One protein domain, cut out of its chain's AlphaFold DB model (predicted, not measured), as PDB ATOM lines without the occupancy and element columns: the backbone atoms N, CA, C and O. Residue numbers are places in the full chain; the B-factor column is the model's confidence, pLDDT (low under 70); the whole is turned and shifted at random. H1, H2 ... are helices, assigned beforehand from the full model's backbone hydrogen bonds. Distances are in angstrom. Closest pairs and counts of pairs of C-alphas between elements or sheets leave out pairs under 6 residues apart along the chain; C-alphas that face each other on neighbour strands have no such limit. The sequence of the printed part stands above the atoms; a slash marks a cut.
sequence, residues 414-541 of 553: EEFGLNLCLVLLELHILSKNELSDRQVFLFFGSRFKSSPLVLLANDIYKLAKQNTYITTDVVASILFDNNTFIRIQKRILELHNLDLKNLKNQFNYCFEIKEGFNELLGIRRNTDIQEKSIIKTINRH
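This is residues 414 to 541 of the 553 residues of an uncharacterized protein of Cryptosporidium ubiquitum (UniProt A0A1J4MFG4). Six helices, H1 to H6, make a body in which the helices mostly cross one another: H1 runs between the H2-H3 hairpin and H6, H4 packs on H1 and on one end of H3, and H5 packs on H3 from another side. The last helix, H7, is set apart from this body at the end of a long link. The printed part has 128 residues, with seven named helices in the order H1 to H7 and no named strand; the class is all helix. It is compact, with a radius of gyration of the C-alphas of 14.4 A, and spans 41 by 35 by 27 A.

H1, residues 414 to 430, touches H6, residues 507 to 515, the same way at a shallow tilt of 30 degrees; their closest C-alphas, of Leu 418 and Phe 507, are 5.8 A apart. With residues 421 to 428 alone, H1 touches H4, residues 471 to 480, opposite ways at a shallow tilt of 33 degrees, only just short of steep; the closest C-alphas, of His 428 and Thr 472, are 5.7 A apart. With residues 423 to 427 alone, H1 touches H2, residues 437 to 447, at a steep tilt of 56 degrees; the closest C-alphas, of Val 423 and Arg 447, are 7.1 A apart. H2 and H3, residues 451 to 465, form a helical hairpin, closest at the C-alphas of Phe 444 and Val 454, 5.5 A. H3 is about perpendicular to H4, at 83 degrees, and touches it with residues 461 to 465 alone, closest at the C-alphas of Lys 465 and Val 474, 5.4 A. With residues 459 to 464 alone, H3 touches H5, residues 482 to 496, at a steep tilt of 45 degrees, closest at the C-alphas of Leu 463 and Ile 488, 6.2 A. H4 and H5 touch only at the corner. H7, residues 528 to 541, touches no helix. Every O i to N i+4 pair is within hydrogen-bond range in H3, H4, H5 and H6, against 11 of 13 in H1, 6 of 7 in H2 and 9 of 10 in H7.

H1 measures 24.7 A from C-alpha 414 at (-60.382, -15.572, 42.290) to C-alpha 430 at (-35.887, -18.878, 43.059). H2 measures 15.5 A, H3 21.1 A, H4 14.1 A, H5 20.3 A and H6 12.5 A. H7 measures 20.2 A and ends at C-alpha 541, (-30.677, -42.950, 42.176).

The C-alphas of Ser 450 and Arg 540, the two farthest apart, are 42.6 A apart. The printed part has no cut. The link from H6 to H7, residues 516 to 527, is long. The mean pLDDT of the printed part is 83.5; residues 431 to 433, 467 to 469 and 522 to 541 are under 70, and H7 has a mean of 49.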
ATOM      1  N   GLU A 414     -60.960 -16.011  43.566       94.44
ATOM      2  CA  GLU A 414     -60.382 -15.572  42.290       94.44
ATOM      3  C   GLU A 414     -59.216 -14.592  42.475       94.44
ATOM      4  O   GLU A 414     -58.170 -14.767  41.844       94.44
ATOM      5  N   GLU A 415     -59.350 -13.601  43.372       95.06
ATOM      6  CA  GLU A 415     -58.240 -12.685  43.694       95.06
ATOM      7  C   GLU A 415     -57.073 -13.471  44.308       95.06
ATOM      8  O   GLU A 415     -55.910 -13.256  43.950       95.06
ATOM      9  N   PHE A 416     -57.366 -14.426  45.198       96.12
ATOM     10  CA  PHE A 416     -56.358 -15.334  45.736       96.12
ATOM     11  C   PHE A 416     -55.696 -16.165  44.633       96.12
ATOM     12  O   PHE A 416     -54.471 -16.252  44.615       96.12
ATOM     13  N   GLY A 417     -56.463 -16.708  43.683       96.38
ATOM     14  CA  GLY A 417     -55.945 -17.475  42.550       96.38
ATOM     15  C   GLY A 417     -54.975 -16.688  41.670       96.38
ATOM     16  O   GLY A 417     -53.866 -17.159  41.403       96.38
ATOM     17  N   LEU A 418     -55.336 -15.459  41.284       96.00
ATOM     18  CA  LEU A 418     -54.447 -14.569  40.530       96.00
ATOM     19  C   LEU A 418     -53.159 -14.262  41.312       96.00
ATOM     20  O   LEU A 418     -52.059 -14.400  40.772       96.00
ATOM     21  N   ASN A 419     -53.275 -13.897  42.595       96.31
ATOM     22  CA  ASN A 419     -52.111 -13.625  43.444       96.31
ATOM     23  C   ASN A 419     -51.220 -14.867  43.614       96.31
ATOM     24  O   ASN A 419     -50.003 -14.758  43.481       96.31
ATOM     25  N   LEU A 420     -51.808 -16.041  43.858       97.44
ATOM     26  CA  LEU A 420     -51.096 -17.311  43.989       97.44
ATOM     27  C   LEU A 420     -50.320 -17.633  42.712       97.44
ATOM     28  O   LEU A 420     -49.130 -17.925  42.793       97.44
ATOM     29  N   CYS A 421     -50.945 -17.506  41.540       96.31
ATOM     30  CA  CYS A 421     -50.262 -17.705  40.265       96.31
ATOM     31  C   CYS A 421     -49.053 -16.761  40.121       96.31
ATOM     32  O   CYS A 421     -47.931 -17.223  39.908       96.31
ATOM     33  N   LEU A 422     -49.233 -15.456  40.357       95.50
ATOM     34  CA  LEU A 422     -48.154 -14.458  40.279       95.50
ATOM     35  C   LEU A 422     -47.021 -14.675  41.301       95.50
ATOM     36  O   LEU A 422     -45.896 -14.223  41.066       95.50
ATOM     37  N   VAL A 423     -47.303 -15.337  42.427       96.44
ATOM     38  CA  VAL A 423     -46.324 -15.730  43.455       96.44
ATOM     39  C   VAL A 423     -45.602 -17.028  43.076       96.44
ATOM     40  O   VAL A 423     -44.395 -17.124  43.279       96.44
ATOM     41  N   LEU A 424     -46.284 -17.991  42.450       94.62
ATOM     42  CA  LEU A 424     -45.662 -19.205  41.903       94.62
ATOM     43  C   LEU A 424     -44.691 -18.884  40.748       94.62
ATOM     44  O   LEU A 424     -43.641 -19.520  40.647       94.62
ATOM     45  N   LEU A 425     -44.978 -17.854  39.938       92.38
ATOM     46  CA  LEU A 425     -44.033 -17.320  38.941       92.38
ATOM     47  C   LEU A 425     -42.732 -16.807  39.594       92.38
ATOM     48  O   LEU A 425     -41.641 -17.095  39.108       92.38
ATOM     49  N   GLU A 426     -42.819 -16.081  40.717       93.00
ATOM     50  CA  GLU A 426     -41.627 -15.638  41.461       93.00
ATOM     51  C   GLU A 426     -40.884 -16.807  42.129       93.00
ATOM     52  O   GLU A 426     -39.652 -16.841  42.116       93.00
ATOM     53  N   LEU A 427     -41.618 -17.784  42.673       92.50
ATOM     54  CA  LEU A 427     -41.037 -18.979  43.288       92.50
ATOM     55  C   LEU A 427     -40.210 -19.791  42.276       92.50
ATOM     56  O   LEU A 427     -39.162 -20.322  42.638       92.50
ATOM     57  N   HIS A 428     -40.615 -19.824  41.001       88.69
ATOM     58  CA  HIS A 428     -39.820 -20.445  39.937       88.69
ATOM     59  C   HIS A 428     -38.480 -19.734  39.671       88.69
ATOM     60  O   HIS A 428     -37.471 -20.381  39.394       88.69
ATOM     61  N   ILE A 429     -38.426 -18.403  39.784       88.19
ATOM     62  CA  ILE A 429     -37.165 -17.659  39.623       88.19
ATOM     63  C   ILE A 429     -36.169 -18.028  40.743       88.19
ATOM     64  O   ILE A 429     -34.952 -18.039  40.521       88.19
ATOM     65  N   LEU A 430     -36.678 -18.371  41.933       84.38
ATOM     66  CA  LEU A 430     -35.887 -18.878  43.059       84.38
ATOM     67  C   LEU A 430     -35.543 -20.375  42.942       84.38
ATOM     68  O   LEU A 430     -34.462 -20.770  43.379       84.38
ATOM     69  N   SER A 431     -36.389 -21.203  42.315       68.62
ATOM     70  CA  SER A 431     -36.243 -22.674  42.257       68.62
ATOM     71  C   SER A 431     -35.116 -23.209  41.359       68.62
ATOM     72  O   SER A 431     -35.091 -24.393  41.024       68.62
ATOM     73  N   LYS A 432     -34.147 -22.356  41.002       63.34
ATOM     74  CA  LYS A 432     -32.805 -22.785  40.571       63.34
ATOM     75  C   LYS A 432     -31.980 -23.356  41.733       63.34
ATOM     76  O   LYS A 432     -31.023 -24.082  41.482       63.34
ATOM     77  N   ASN A 433     -32.363 -23.044  42.972       61.06
ATOM     78  CA  ASN A 433     -31.842 -23.654  44.192       61.06
ATOM     79  C   ASN A 433     -32.852 -24.696  44.711       61.06
ATOM     80  O   ASN A 433     -34.061 -24.517  44.547       61.06
ATOM     81  N   GLU A 434     -32.384 -25.745  45.392       75.31
ATOM     82  CA  GLU A 434     -33.273 -26.607  46.183       75.31
ATOM     83  C   GLU A 434     -33.801 -25.818  47.392       75.31
ATOM     84  O   GLU A 434     -33.021 -25.283  48.183       75.31
ATOM     85  N   LEU A 435     -35.127 -25.713  47.525       84.44
ATOM     86  CA  LEU A 435     -35.783 -24.965  48.601       84.44
ATOM     87  C   LEU A 435     -36.461 -25.922  49.587       84.44
ATOM     88  O   LEU A 435     -37.296 -26.746  49.206       84.44
ATOM     89  N   SER A 436     -36.142 -25.776  50.874       88.88
ATOM     90  CA  SER A 436     -36.859 -26.461  51.954       88.88
ATOM     91  C   SER A 436     -38.284 -25.923  52.104       88.88
ATOM     92  O   SER A 436     -38.562 -24.757  51.817       88.88
ATOM     93  N   ASP A 437     -39.203 -26.735  52.629       88.94
ATOM     94  CA  ASP A 437     -40.597 -26.305  52.813       88.94
ATOM     95  C   ASP A 437     -40.729 -25.132  53.800       88.94
ATOM     96  O   ASP A 437     -41.610 -24.290  53.644       88.94
ATOM     97  N   ARG A 438     -39.785 -24.994  54.743       92.69
ATOM     98  CA  ARG A 438     -39.688 -23.839  55.653       92.69
ATOM     99  C   ARG A 438     -39.311 -22.549  54.917       92.69
ATOM    100  O   ARG A 438     -39.873 -21.495  55.210       92.69
ATOM    101  N   GLN A 439     -38.414 -22.630  53.932       93.06
ATOM    102  CA  GLN A 439     -38.079 -21.507  53.046       93.06
ATOM    103  C   GLN A 439     -39.267 -21.122  52.149       93.06
ATOM    104  O   GLN A 439     -39.557 -19.935  52.019       93.06
ATOM    105  N   VAL A 440     -39.992 -22.095  51.580       94.25
ATOM    106  CA  VAL A 440     -41.174 -21.825  50.734       94.25
ATOM    107  C   VAL A 440     -42.338 -21.233  51.543       94.25
ATOM    108  O   VAL A 440     -42.992 -20.294  51.096       94.25
ATOM    109  N   PHE A 441     -42.562 -21.706  52.768       95.69
ATOM    110  CA  PHE A 441     -43.548 -21.136  53.689       95.69
ATOM    111  C   PHE A 441     -43.258 -19.666  54.026       95.69
ATOM    112  O   PHE A 441     -44.133 -18.808  53.900       95.69
ATOM    113  N   LEU A 442     -42.007 -19.351  54.384       96.44
ATOM    114  CA  LEU A 442     -41.574 -17.972  54.632       96.44
ATOM    115  C   LEU A 442     -41.652 -17.106  53.359       96.44
ATOM    116  O   LEU A 442     -41.976 -15.923  53.453       96.44
ATOM    117  N   PHE A 443     -41.449 -17.687  52.170       95.94
ATOM    118  CA  PHE A 443     -41.659 -17.000  50.891       95.94
ATOM    119  C   PHE A 443     -43.129 -16.615  50.650       95.94
ATOM    120  O   PHE A 443     -43.416 -15.492  50.239       95.94
ATOM    121  N   PHE A 444     -44.089 -17.498  50.944       97.31
ATOM    122  CA  PHE A 444     -45.507 -17.119  50.901       97.31
ATOM    123  C   PHE A 444     -45.823 -16.032  51.945       97.31
ATOM    124  O   PHE A 444     -46.542 -15.074  51.641       97.31
ATOM    125  N   GLY A 445     -45.204 -16.118  53.127       96.56
ATOM    126  CA  GLY A 445     -45.285 -15.124  54.202       96.56
ATOM    127  C   GLY A 445     -44.914 -13.694  53.805       96.56
ATOM    128  O   GLY A 445     -45.588 -12.746  54.208       96.56
ATOM    129  N   SER A 446     -43.892 -13.512  52.968       95.62
ATOM    130  CA  SER A 446     -43.484 -12.182  52.491       95.62
ATOM    131  C   SER A 446     -44.364 -11.632  51.353       95.62
ATOM    132  O   SER A 446     -44.260 -10.453  50.979       95.62
ATOM    133  N   ARG A 447     -45.243 -12.462  50.770       95.06
ATOM    134  CA  ARG A 447     -46.003 -12.138  49.553       95.06
ATOM    135  C   ARG A 447     -47.473 -11.814  49.787       95.06
ATOM    136  O   ARG A 447     -47.904 -10.761  49.305       95.06
ATOM    137  N   PHE A 448     -48.222 -12.644  50.510       95.69
ATOM    138  CA  PHE A 448     -49.662 -12.427  50.710       95.69
ATOM    139  C   PHE A 448     -49.977 -11.274  51.688       95.69
ATOM    140  O   PHE A 448     -49.082 -10.684  52.298       95.69
ATOM    141  N   LYS A 449     -51.261 -10.886  51.760       93.00
ATOM    142  CA  LYS A 449     -51.755  -9.723  52.529       93.00
ATOM    143  C   LYS A 449     -52.363 -10.076  53.898       93.00
ATOM    144  O   LYS A 449     -52.533  -9.176  54.707       93.00
ATOM    145  N   SER A 450     -52.687 -11.343  54.157       93.25
ATOM    146  CA  SER A 450     -53.276 -11.810  55.420       93.25
ATOM    147  C   SER A 450     -52.869 -13.253  55.719       93.25
ATOM    148  O   SER A 450     -52.470 -13.994  54.813       93.25
ATOM    149  N   SER A 451     -52.967 -13.656  56.986       94.19
ATOM    150  CA  SER A 451     -52.508 -14.967  57.453       94.19
ATOM    151  C   SER A 451     -53.228 -16.168  56.818       94.19
ATOM    152  O   SER A 451     -52.525 -17.089  56.389       94.19
ATOM    153  N   PRO A 452     -54.569 -16.167  56.634       93.12
ATOM    154  CA  PRO A 452     -55.262 -17.259  55.945       93.12
ATOM    155  C   PRO A 452     -54.734 -17.508  54.524       93.12
ATOM    156  O   PRO A 452     -54.556 -18.654  54.122       93.12
ATOM    157  N   LEU A 453     -54.406 -16.451  53.769       95.06
ATOM    158  CA  LEU A 453     -53.893 -16.582  52.398       95.06
ATOM    159  C   LEU A 453     -52.514 -17.269  52.350       95.06
ATOM    160  O   LEU A 453     -52.233 -17.997  51.401       95.06
ATOM    161  N   VAL A 454     -51.666 -17.071  53.369       96.38
ATOM    162  CA  VAL A 454     -50.362 -17.754  53.472       96.38
ATOM    163  C   VAL A 454     -50.545 -19.237  53.781       96.38
ATOM    164  O   VAL A 454     -49.916 -20.072  53.132       96.38
ATOM    165  N   LEU A 455     -51.415 -19.569  54.741       94.25
ATOM    166  CA  LEU A 455     -51.689 -20.957  55.128       94.25
ATOM    167  C   LEU A 455     -52.328 -21.735  53.967       94.25
ATOM    168  O   LEU A 455     -51.838 -22.801  53.601       94.25
ATOM    169  N   LEU A 456     -53.318 -21.149  53.286       94.94
ATOM    170  CA  LEU A 456     -53.952 -21.746  52.107       94.94
ATOM    171  C   LEU A 456     -52.964 -21.960  50.944       94.94
ATOM    172  O   LEU A 456     -52.987 -23.010  50.303       94.94
ATOM    173  N   ALA A 457     -52.064 -21.006  50.678       96.56
ATOM    174  CA  ALA A 457     -51.019 -21.166  49.663       96.56
ATOM    175  C   ALA A 457     -50.012 -22.272  50.024       96.56
ATOM    176  O   ALA A 457     -49.636 -23.070  49.162       96.56
ATOM    177  N   ASN A 458     -49.615 -22.355  51.298       95.00
ATOM    178  CA  ASN A 458     -48.785 -23.437  51.823       95.00
ATOM    179  C   ASN A 458     -49.456 -24.807  51.654       95.00
ATOM    180  O   ASN A 458     -48.801 -25.745  51.206       95.00
ATOM    181  N   ASP A 459     -50.745 -24.926  51.967       92.56
ATOM    182  CA  ASP A 459     -51.461 -26.202  51.904       92.56
ATOM    183  C   ASP A 459     -51.633 -26.671  50.455       92.56
ATOM    184  O   ASP A 459     -51.334 -27.823  50.139       92.56
ATOM    185  N   ILE A 460     -51.995 -25.764  49.540       94.56
ATOM    186  CA  ILE A 460     -52.031 -26.029  48.093       94.56
ATOM    187  C   ILE A 460     -50.657 -26.498  47.585       94.56
ATOM    188  O   ILE A 460     -50.575 -27.481  46.844       94.56
ATOM    189  N   TYR A 461     -49.571 -25.844  48.011       94.19
ATOM    190  CA  TYR A 461     -48.208 -26.234  47.645       94.19
ATOM    191  C   TYR A 461     -47.819 -27.609  48.214       94.19
ATOM    192  O   TYR A 461     -47.311 -28.453  47.475       94.19
ATOM    193  N   LYS A 462     -48.108 -27.882  49.494       91.50
ATOM    194  CA  LYS A 462     -47.838 -29.181  50.137       91.50
ATOM    195  C   LYS A 462     -48.632 -30.321  49.488       91.50
ATOM    196  O   LYS A 462     -48.068 -31.389  49.261       91.50
ATOM    197  N   LEU A 463     -49.899 -30.093  49.132       91.31
ATOM    198  CA  LEU A 463     -50.746 -31.064  48.425       91.31
ATOM    199  C   LEU A 463     -50.234 -31.363  47.006       91.31
ATOM    200  O   LEU A 463     -50.237 -32.521  46.589       91.31
ATOM    201  N   ALA A 464     -49.743 -30.353  46.281       89.50
ATOM    202  CA  ALA A 464     -49.086 -30.555  44.990       89.50
ATOM    203  C   ALA A 464     -47.770 -31.350  45.131       89.50
ATOM    204  O   ALA A 464     -47.561 -32.327  44.408       89.50
ATOM    205  N   LYS A 465     -46.926 -30.981  46.109       87.31
ATOM    206  CA  LYS A 465     -45.593 -31.564  46.356       87.31
ATOM    207  C   LYS A 465     -45.605 -33.059  46.700       87.31
ATOM    208  O   LYS A 465     -44.589 -33.724  46.532       87.31
ATOM    209  N   GLN A 466     -46.739 -33.631  47.117       76.75
ATOM    210  CA  GLN A 466     -46.862 -35.064  47.446       76.75
ATOM    211  C   GLN A 466     -46.272 -36.016  46.384       76.75
ATOM    212  O   GLN A 466     -45.818 -37.104  46.732       76.75
ATOM    213  N   ASN A 467     -46.258 -35.606  45.109       67.62
ATOM    214  CA  ASN A 467     -45.797 -36.428  43.988       67.62
ATOM    215  C   ASN A 467     -44.473 -35.929  43.362       67.62
ATOM    216  O   ASN A 467     -43.962 -36.576  42.449       67.62
ATOM    217  N   THR A 468     -43.928 -34.787  43.798       69.38
ATOM    218  CA  THR A 468     -42.852 -34.056  43.101       69.38
ATOM    219  C   THR A 468     -41.831 -33.463  44.075       69.38
ATOM    220  O   THR A 468     -42.171 -32.758  45.020       69.38
ATOM    221  N   TYR A 469     -40.542 -33.729  43.845       67.62
ATOM    222  CA  TYR A 469     -39.471 -33.286  44.751       67.62
ATOM    223  C   TYR A 469     -38.927 -31.884  44.429       67.62
ATOM    224  O   TYR A 469     -38.455 -31.196  45.330       67.62
ATOM    225  N   ILE A 470     -39.005 -31.451  43.166       78.50
ATOM    226  CA  ILE A 470     -38.414 -30.198  42.675       78.50
ATOM    227  C   ILE A 470     -39.480 -29.098  42.663       78.50
ATOM    228  O   ILE A 470     -40.525 -29.256  42.037       78.50
ATOM    229  N   THR A 471     -39.208 -27.947  43.287       83.69
ATOM    230  CA  THR A 471     -40.145 -26.806  43.372       83.69
ATOM    231  C   THR A 471     -40.670 -26.334  42.008       83.69
ATOM    232  O   THR A 471     -41.842 -25.982  41.900       83.69
ATOM    233  N   THR A 472     -39.849 -26.388  40.952       83.06
ATOM    234  CA  THR A 472     -40.272 -26.124  39.564       83.06
ATOM    235  C   THR A 472     -41.405 -27.047  39.109       83.06
ATOM    236  O   THR A 472     -42.367 -26.571  38.509       83.06
ATOM    237  N   ASP A 473     -41.323 -28.340  39.425       82.94
ATOM    238  CA  ASP A 473     -42.354 -29.314  39.060       82.94
ATOM    239  C   ASP A 473     -43.622 -29.090  39.895       82.94
ATOM    240  O   ASP A 473     -44.717 -29.125  39.343       82.94
ATOM    241  N   VAL A 474     -43.497 -28.757  41.191       87.62
ATOM    242  CA  VAL A 474     -44.648 -28.378  42.042       87.62
ATOM    243  C   VAL A 474     -45.398 -27.176  41.449       87.62
ATOM    244  O   VAL A 474     -46.622 -27.213  41.309       87.62
ATOM    245  N   VAL A 475     -44.667 -26.127  41.049       89.25
ATOM    246  CA  VAL A 475     -45.218 -24.944  40.366       89.25
ATOM    247  C   VAL A 475     -45.915 -25.347  39.061       89.25
ATOM    248  O   VAL A 475     -47.063 -24.962  38.837       89.25
ATOM    249  N   ALA A 476     -45.265 -26.157  38.220       86.62
ATOM    250  CA  ALA A 476     -45.832 -26.607  36.951       86.62
ATOM    251  C   ALA A 476     -47.103 -27.459  37.132       86.62
ATOM    252  O   ALA A 476     -48.058 -27.277  36.375       86.62
ATOM    253  N   SER A 477     -47.163 -28.330  38.148       88.56
ATOM    254  CA  SER A 477     -48.360 -29.115  38.473       88.56
ATOM    255  C   SER A 477     -49.530 -28.227  38.903       88.56
ATOM    256  O   SER A 477     -50.634 -28.396  38.388       88.56
ATOM    257  N   ILE A 478     -49.314 -27.243  39.788       90.75
ATOM    258  CA  ILE A 478     -50.389 -26.327  40.220       90.75
ATOM    259  C   ILE A 478     -50.927 -25.526  39.025       90.75
ATOM    260  O   ILE A 478     -52.143 -25.409  38.851       90.75
ATOM    261  N   LEU A 479     -50.036 -25.003  38.176       89.38
ATOM    262  CA  LEU A 479     -50.416 -24.195  37.017       89.38
ATOM    263  C   LEU A 479     -51.126 -25.028  35.933       89.38
ATOM    264  O   LEU A 479     -52.239 -24.674  35.535       89.38
ATOM    265  N   PHE A 480     -50.540 -26.149  35.494       87.25
ATOM    266  CA  PHE A 480     -50.901 -26.820  34.232       87.25
ATOM    267  C   PHE A 480     -51.466 -28.246  34.346       87.25
ATOM    268  O   PHE A 480     -51.883 -28.795  33.320       87.25
ATOM    269  N   ASP A 481     -51.469 -28.875  35.525       87.06
ATOM    270  CA  ASP A 481     -52.103 -30.186  35.712       87.06
ATOM    271  C   ASP A 481     -53.497 -30.047  36.343       87.06
ATOM    272  O   ASP A 481     -53.667 -29.593  37.477       87.06
ATOM    273  N   ASN A 482     -54.512 -30.472  35.592       88.06
ATOM    274  CA  ASN A 482     -55.894 -30.485  36.057       88.06
ATOM    275  C   ASN A 482     -56.163 -31.634  37.036       88.06
ATOM    276  O   ASN A 482     -56.995 -31.467  37.921       88.06
ATOM    277  N   ASN A 483     -55.436 -32.755  36.959       88.19
ATOM    278  CA  ASN A 483     -55.632 -33.883  37.875       88.19
ATOM    279  C   ASN A 483     -55.133 -33.532  39.284       88.19
ATOM    280  O   ASN A 483     -55.851 -33.704  40.271       88.19
ATOM    281  N   THR A 484     -53.935 -32.948  39.384       88.44
ATOM    282  CA  THR A 484     -53.425 -32.362  40.631       88.44
ATOM    283  C   THR A 484     -54.332 -31.243  41.133       88.44
ATOM    284  O   THR A 484     -54.613 -31.209  42.329       88.44
ATOM    285  N   PHE A 485     -54.852 -30.374  40.259       90.12
ATOM    286  CA  PHE A 485     -55.781 -29.322  40.680       90.12
ATOM    287  C   PHE A 485     -57.103 -29.868  41.250       90.12
ATOM    288  O   PHE A 485     -57.503 -29.433  42.325       90.12
ATOM    289  N   ILE A 486     -57.735 -30.863  40.617       91.19
ATOM    290  CA  ILE A 486     -58.961 -31.511  41.124       91.19
ATOM    291  C   ILE A 486     -58.703 -32.180  42.484       91.19
ATOM    292  O   ILE A 486     -59.498 -32.020  43.414       91.19
ATOM    293  N   ARG A 487     -57.560 -32.868  42.646       91.31
ATOM    294  CA  ARG A 487     -57.129 -33.432  43.940       91.31
ATOM    295  C   ARG A 487     -56.990 -32.347  45.014       91.31
ATOM    296  O   ARG A 487     -57.441 -32.553  46.139       91.31
ATOM    297  N   ILE A 488     -56.384 -31.207  44.677       92.69
ATOM    298  CA  ILE A 488     -56.221 -30.067  45.590       92.69
ATOM    299  C   ILE A 488     -57.580 -29.461  45.952       92.69
ATOM    300  O   ILE A 488     -57.844 -29.279  47.135       92.69
ATOM    301  N   GLN A 489     -58.457 -29.201  44.977       93.69
ATOM    302  CA  GLN A 489     -59.795 -28.649  45.209       93.69
ATOM    303  C   GLN A 489     -60.599 -29.534  46.167       93.69
ATOM    304  O   GLN A 489     -61.074 -29.040  47.189       93.69
ATOM    305  N   LYS A 490     -60.688 -30.844  45.888       92.75
ATOM    306  CA  LYS A 490     -61.368 -31.801  46.772       92.75
ATOM    307  C   LYS A 490     -60.782 -31.765  48.185       92.75
ATOM    308  O   LYS A 490     -61.531 -31.694  49.154       92.75
ATOM    309  N   ARG A 491     -59.452 -31.778  48.316       90.88
ATOM    310  CA  ARG A 491     -58.805 -31.871  49.630       90.88
ATOM    311  C   ARG A 491     -58.865 -30.577  50.442       90.88
ATOM    312  O   ARG A 491     -58.967 -30.650  51.659       90.88
ATOM    313  N   ILE A 492     -58.847 -29.411  49.800       90.88
ATOM    314  CA  ILE A 492     -59.063 -28.122  50.474       90.88
ATOM    315  C   ILE A 492     -60.531 -27.964  50.892       90.88
ATOM    316  O   ILE A 492     -60.788 -27.477  51.990       90.88
ATOM    317  N   LEU A 493     -61.490 -28.445  50.093       89.94
ATOM    318  CA  LEU A 493     -62.896 -28.489  50.503       89.94
ATOM    319  C   LEU A 493     -63.090 -29.385  51.743       89.94
ATOM    320  O   LEU A 493     -63.746 -28.973  52.694       89.94
ATOM    321  N   GLU A 494     -62.460 -30.563  51.776       86.00
ATOM    322  CA  GLU A 494     -62.481 -31.475  52.934       86.00
ATOM    323  C   GLU A 494     -61.816 -30.890  54.195       86.00
ATOM    324  O   GLU A 494     -62.328 -31.084  55.294       86.00
ATOM    325  N   LEU A 495     -60.682 -30.191  54.054       82.88
ATOM    326  CA  LEU A 495     -59.922 -29.636  55.187       82.88
ATOM    327  C   LEU A 495     -60.515 -28.331  55.736       82.88
ATOM    328  O   LEU A 495     -60.521 -28.127  56.949       82.88
ATOM    329  N   HIS A 496     -60.992 -27.455  54.846       84.38
ATOM    330  CA  HIS A 496     -61.230 -26.030  55.123       84.38
ATOM    331  C   HIS A 496     -62.646 -25.545  54.761       84.38
ATOM    332  O   HIS A 496     -62.953 -24.374  54.972       84.38
ATOM    333  N   ASN A 497     -63.506 -26.416  54.214       86.81
ATOM    334  CA  ASN A 497     -64.840 -26.089  53.680       86.81
ATOM    335  C   ASN A 497     -64.834 -24.942  52.647       86.81
ATOM    336  O   ASN A 497     -65.765 -24.140  52.575       86.81
ATOM    337  N   LEU A 498     -63.759 -24.854  51.857       88.88
ATOM    338  CA  LEU A 498     -63.538 -23.816  50.852       88.88
ATOM    339  C   LEU A 498     -63.514 -24.439  49.450       88.88
ATOM    340  O   LEU A 498     -62.605 -25.205  49.129       88.88
ATOM    341  N   ASP A 499     -64.481 -24.092  48.597       90.50
ATOM    342  CA  ASP A 499     -64.467 -24.529  47.198       90.50
ATOM    343  C   ASP A 499     -63.486 -23.687  46.366       90.50
ATOM    344  O   ASP A 499     -63.651 -22.480  46.193       90.50
ATOM    345  N   LEU A 500     -62.467 -24.345  45.811       92.06
ATOM    346  CA  LEU A 500     -61.473 -23.726  44.934       92.06
ATOM    347  C   LEU A 500     -61.855 -23.739  43.443       92.06
ATOM    348  O   LEU A 500     -61.016 -23.374  42.621       92.06
ATOM    349  N   LYS A 501     -63.085 -24.122  43.067       91.44
ATOM    350  CA  LYS A 501     -63.558 -24.221  41.666       91.44
ATOM    351  C   LYS A 501     -63.138 -23.047  40.776       91.44
ATOM    352  O   LYS A 501     -62.668 -23.260  39.661       91.44
ATOM    353  N   ASN A 502     -63.251 -21.822  41.288       91.94
ATOM    354  CA  ASN A 502     -62.971 -20.593  40.542       91.94
ATOM    355  C   ASN A 502     -61.499 -20.126  40.610       91.94
ATOM    356  O   ASN A 502     -61.151 -19.135  39.973       91.94
ATOM    357  N   LEU A 503     -60.607 -20.820  41.334       93.69
ATOM    358  CA  LEU A 503     -59.212 -20.393  41.560       93.69
ATOM    359  C   LEU A 503     -58.460 -20.107  40.247       93.69
ATOM    360  O   LEU A 503     -57.659 -19.178  40.178       93.69
ATOM    361  N   LYS A 504     -58.723 -20.892  39.193       92.81
ATOM    362  CA  LYS A 504     -58.055 -20.744  37.891       92.81
ATOM    363  C   LYS A 504     -58.698 -19.713  36.952       92.81
ATOM    364  O   LYS A 504     -58.091 -19.409  35.928       92.81
ATOM    365  N   ASN A 505     -59.847 -19.120  37.294       93.25
ATOM    366  CA  ASN A 505     -60.600 -18.221  36.399       93.25
ATOM    367  C   ASN A 505     -59.773 -17.026  35.892       93.25
ATOM    368  O   ASN A 505     -59.942 -16.588  34.757       93.25
ATOM    369  N   GLN A 506     -58.844 -16.525  36.713       91.25
ATOM    370  CA  GLN A 506     -58.006 -15.363  36.397       91.25
ATOM    371  C   GLN A 506     -56.553 -15.726  36.021       91.25
ATOM    372  O   GLN A 506     -55.724 -14.834  35.836       91.25
ATOM    373  N   PHE A 507     -56.218 -17.016  35.853       92.69
ATOM    374  CA  PHE A 507     -54.848 -17.444  35.511       92.69
ATOM    375  C   PHE A 507     -54.386 -16.935  34.134       92.69
ATOM    376  O   PHE A 507     -53.187 -16.762  33.933       92.69
ATOM    377  N   ASN A 508     -55.299 -16.620  33.209       90.75
ATOM    378  CA  ASN A 508     -54.932 -16.082  31.893       90.75
ATOM    379  C   ASN A 508     -54.154 -14.757  32.002       90.75
ATOM    380  O   ASN A 508     -53.110 -14.634  31.373       90.75
ATOM    381  N   TYR A 509     -54.555 -13.832  32.883       92.31
ATOM    382  CA  TYR A 509     -53.808 -12.585  33.125       92.31
ATOM    383  C   TYR A 509     -52.406 -12.840  33.712       92.31
ATOM    384  O   TYR A 509     -51.442 -12.144  33.399       92.31
ATOM    385  N   CYS A 510     -52.271 -13.869  34.551       92.81
ATOM    386  CA  CYS A 510     -50.978 -14.318  35.068       92.81
ATOM    387  C   CYS A 510     -50.092 -14.907  33.951       92.81
ATOM    388  O   CYS A 510     -48.882 -14.675  33.938       92.81
ATOM    389  N   PHE A 511     -50.680 -15.619  32.984       90.50
ATOM    390  CA  PHE A 511     -49.961 -16.133  31.817       90.50
ATOM    391  C   PHE A 511     -49.594 -15.033  30.806       90.50
ATOM    392  O   PHE A 511     -48.473 -15.041  30.309       90.50
ATOM    393  N   GLU A 512     -50.452 -14.038  30.577       90.75
ATOM    394  CA  GLU A 512     -50.118 -12.830  29.800       90.75
ATOM    395  C   GLU A 512     -48.907 -12.095  30.398       90.75
ATOM    396  O   GLU A 512     -47.980 -11.725  29.678       90.75
ATOM    397  N   ILE A 513     -48.862 -11.958  31.730       88.81
ATOM    398  CA  ILE A 513     -47.704 -11.404  32.446       88.81
ATOM    399  C   ILE A 513     -46.465 -12.296  32.271       88.81
ATOM    400  O   ILE A 513     -45.385 -11.773  32.005       88.81
ATOM    401  N   LYS A 514     -46.596 -13.627  32.364       88.62
ATOM    402  CA  LYS A 514     -45.490 -14.575  32.128       88.62
ATOM    403  C   LYS A 514     -44.867 -14.416  30.736       88.62
ATOM    404  O   LYS A 514     -43.642 -14.421  30.643       88.62
ATOM    405  N   GLU A 515     -45.664 -14.275  29.677       87.69
ATOM    406  CA  GLU A 515     -45.125 -14.118  28.316       87.69
ATOM    407  C   GLU A 515     -44.385 -12.778  28.113       87.69
ATOM    408  O   GLU A 515     -43.556 -12.661  27.213       87.69
ATOM    409  N   GLY A 516     -44.624 -11.783  28.975       87.62
ATOM    410  CA  GLY A 516     -43.927 -10.493  28.955       87.62
ATOM    411  C   GLY A 516     -42.483 -10.506  29.481       87.62
ATOM    412  O   GLY A 516     -41.766  -9.526  29.270       87.62
ATOM    413  N   PHE A 517     -42.031 -11.578  30.151       88.31
ATOM    414  CA  PHE A 517     -40.717 -11.632  30.810       88.31
ATOM    415  C   PHE A 517     -39.941 -12.912  30.470       88.31
ATOM    416  O   PHE A 517     -40.340 -14.024  30.821       88.31
ATOM    417  N   ASN A 518     -38.774 -12.754  29.835       84.75
ATOM    418  CA  ASN A 518     -37.927 -13.860  29.361       84.75
ATOM    419  C   ASN A 518     -37.539 -14.847  30.477       84.75
ATOM    420  O   ASN A 518     -37.472 -16.055  30.247       84.75
ATOM    421  N   GLU A 519     -37.321 -14.344  31.693       82.56
ATOM    422  CA  GLU A 519     -37.027 -15.127  32.896       82.56
ATOM    423  C   GLU A 519     -38.147 -16.108  33.303       82.56
ATOM    424  O   GLU A 519     -37.866 -17.072  34.015       82.56
ATOM    425  N   LEU A 520     -39.384 -15.912  32.828       82.62
ATOM    426  CA  LEU A 520     -40.550 -16.754  33.124       82.62
ATOM    427  C   LEU A 520     -40.926 -17.717  31.979       82.62
ATOM    428  O   LEU A 520     -41.660 -18.681  32.206       82.62
ATOM    429  N   LEU A 521     -40.380 -17.541  30.769       74.44
ATOM    430  CA  LEU A 521     -40.635 -18.413  29.602       74.44
ATOM    431  C   LEU A 521     -40.092 -19.852  29.761       74.44
ATOM    432  O   LEU A 521     -40.429 -20.745  28.972       74.44
ATOM    433  N   GLY A 522     -39.254 -20.077  30.779       66.94
ATOM    434  CA  GLY A 522     -38.798 -21.398  31.218       66.94
ATOM    435  C   GLY A 522     -39.874 -22.220  31.937       66.94
ATOM    436  O   GLY A 522     -39.775 -23.444  31.966       66.94
ATOM    437  N   ILE A 523     -40.933 -21.580  32.452       69.69
ATOM    438  CA  ILE A 523     -42.062 -22.259  33.099       69.69
ATOM    439  C   ILE A 523     -42.895 -22.952  32.023       69.69
ATOM    440  O   ILE A 523     -43.679 -22.326  31.305       69.69
ATOM    441  N   ARG A 524     -42.710 -24.264  31.901       62.75
ATOM    442  CA  ARG A 524     -43.400 -25.126  30.940       62.75
ATOM    443  C   ARG A 524     -43.851 -26.391  31.651       62.75
ATOM    444  O   ARG A 524     -43.163 -26.878  32.543       62.75
ATOM    445  N   ARG A 525     -44.990 -26.942  31.236       55.28
ATOM    446  CA  ARG A 525     -45.362 -28.308  31.607       55.28
ATOM    447  C   ARG A 525     -44.336 -29.265  30.992       55.28
ATOM    448  O   ARG A 525     -44.119 -29.219  29.781       55.28
ATOM    449  N   ASN A 526     -43.717 -30.112  31.813       53.66
ATOM    450  CA  ASN A 526     -42.932 -31.235  31.311       53.66
ATOM    451  C   ASN A 526     -43.854 -32.114  30.457       53.66
ATOM    452  O   ASN A 526     -44.961 -32.448  30.871       53.66
ATOM    453  N   THR A 527     -43.426 -32.471  29.249       52.47
ATOM    454  CA  THR A 527     -44.163 -33.458  28.444       52.47
ATOM    455  C   THR A 527     -44.129 -34.818  29.135       52.47
ATOM    456  O   THR A 527     -43.166 -35.129  29.837       52.47
ATOM    457  N   ASP A 528     -45.107 -35.685  28.870       45.06
ATOM    458  CA  ASP A 528     -45.152 -37.060  29.385       45.06
ATOM    459  C   ASP A 528     -43.829 -37.830  29.197       45.06
ATOM    460  O   ASP A 528     -43.490 -38.712  29.982       45.06
ATOM    461  N   ILE A 529     -43.078 -37.516  28.135       43.09
ATOM    462  CA  ILE A 529     -41.768 -38.102  27.821       43.09
ATOM    463  C   ILE A 529     -40.696 -37.610  28.808       43.09
ATOM    464  O   ILE A 529     -39.863 -38.402  29.252       43.09
ATOM    465  N   GLN A 530     -40.730 -36.327  29.176       50.81
ATOM    466  CA  GLN A 530     -39.851 -35.725  30.181       50.81
ATOM    467  C   GLN A 530     -40.220 -36.192  31.595       50.81
ATOM    468  O   GLN A 530     -39.333 -36.575  32.350       50.81
ATOM    469  N   GLU A 531     -41.505 -36.284  31.944       50.72
ATOM    470  CA  GLU A 531     -41.929 -36.859  33.231       50.72
ATOM    471  C   GLU A 531     -41.470 -38.325  33.363       50.72
ATOM    472  O   GLU A 531     -40.824 -38.704  34.344       50.72
ATOM    473  N   LYS A 532     -41.687 -39.143  32.321       50.19
ATOM    474  CA  LYS A 532     -41.224 -40.544  32.271       50.19
ATOM    475  C   LYS A 532     -39.694 -40.679  32.272       50.19
ATOM    476  O   LYS A 532     -39.200 -41.743  32.654       50.19
ATOM    477  N   SER A 533     -38.929 -39.659  31.872       48.62
ATOM    478  CA  SER A 533     -37.460 -39.673  31.966       48.62
ATOM    479  C   SER A 533     -36.965 -39.230  33.348       48.62
ATOM    480  O   SER A 533     -36.111 -39.909  33.919       48.62
ATOM    481  N   ILE A 534     -37.564 -38.193  33.944       55.00
ATOM    482  CA  ILE A 534     -37.278 -37.723  35.312       55.00
ATOM    483  C   ILE A 534     -37.553 -38.840  36.329       55.00
ATOM    484  O   ILE A 534     -36.676 -39.170  37.130       55.00
ATOM    485  N   ILE A 535     -38.706 -39.514  36.237       55.34
ATOM    486  CA  ILE A 535     -39.056 -40.659  37.099       55.34
ATOM    487  C   ILE A 535     -38.032 -41.799  36.957       55.34
ATOM    488  O   ILE A 535     -37.618 -42.391  37.957       55.34
ATOM    489  N   LYS A 536     -37.556 -42.091  35.735       51.03
ATOM    490  CA  LYS A 536     -36.494 -43.091  35.508       51.03
ATOM    491  C   LYS A 536     -35.162 -42.684  36.142       51.03
ATOM    492  O   LYS A 536     -34.478 -43.550  36.680       51.03
ATOM    493  N   THR A 537     -34.796 -41.405  36.112       49.59
ATOM    494  CA  THR A 537     -33.559 -40.900  36.733       49.59
ATOM    495  C   THR A 537     -33.638 -40.944  38.260       49.59
ATOM    496  O   THR A 537     -32.744 -41.497  38.897       49.59
ATOM    497  N   ILE A 538     -34.741 -40.484  38.858       51.41
ATOM    498  CA  ILE A 538     -34.966 -40.548  40.314       51.41
ATOM    499  C   ILE A 538     -34.952 -42.004  40.806       51.41
ATOM    500  O   ILE A 538     -34.299 -42.321  41.801       51.41
ATOM    501  N   ASN A 539     -35.605 -42.921  40.082       46.78
ATOM    502  CA  ASN A 539     -35.587 -44.339  40.438       46.78
ATOM    503  C   ASN A 539     -34.201 -44.980  40.254       46.78
ATOM    504  O   ASN A 539     -33.834 -45.826  41.064       46.78
ATOM    505  N   ARG A 540     -33.389 -44.544  39.279       46.09
ATOM    506  CA  ARG A 540     -31.979 -44.967  39.160       46.09
ATOM    507  C   ARG A 540     -31.136 -44.541  40.364       46.09
ATOM    508  O   ARG A 540     -30.339 -45.346  40.821       46.09
ATOM    509  N   HIS A 541     -31.356 -43.356  40.935       41.69
ATOM    510  CA  HIS A 541     -30.677 -42.950  42.176       41.69
ATOM    511  C   HIS A 541     -31.174 -43.699  43.428       41.69
ATOM    512  O   HIS A 541     -30.449 -43.770  44.417       41.69
TER     513      HIS A 541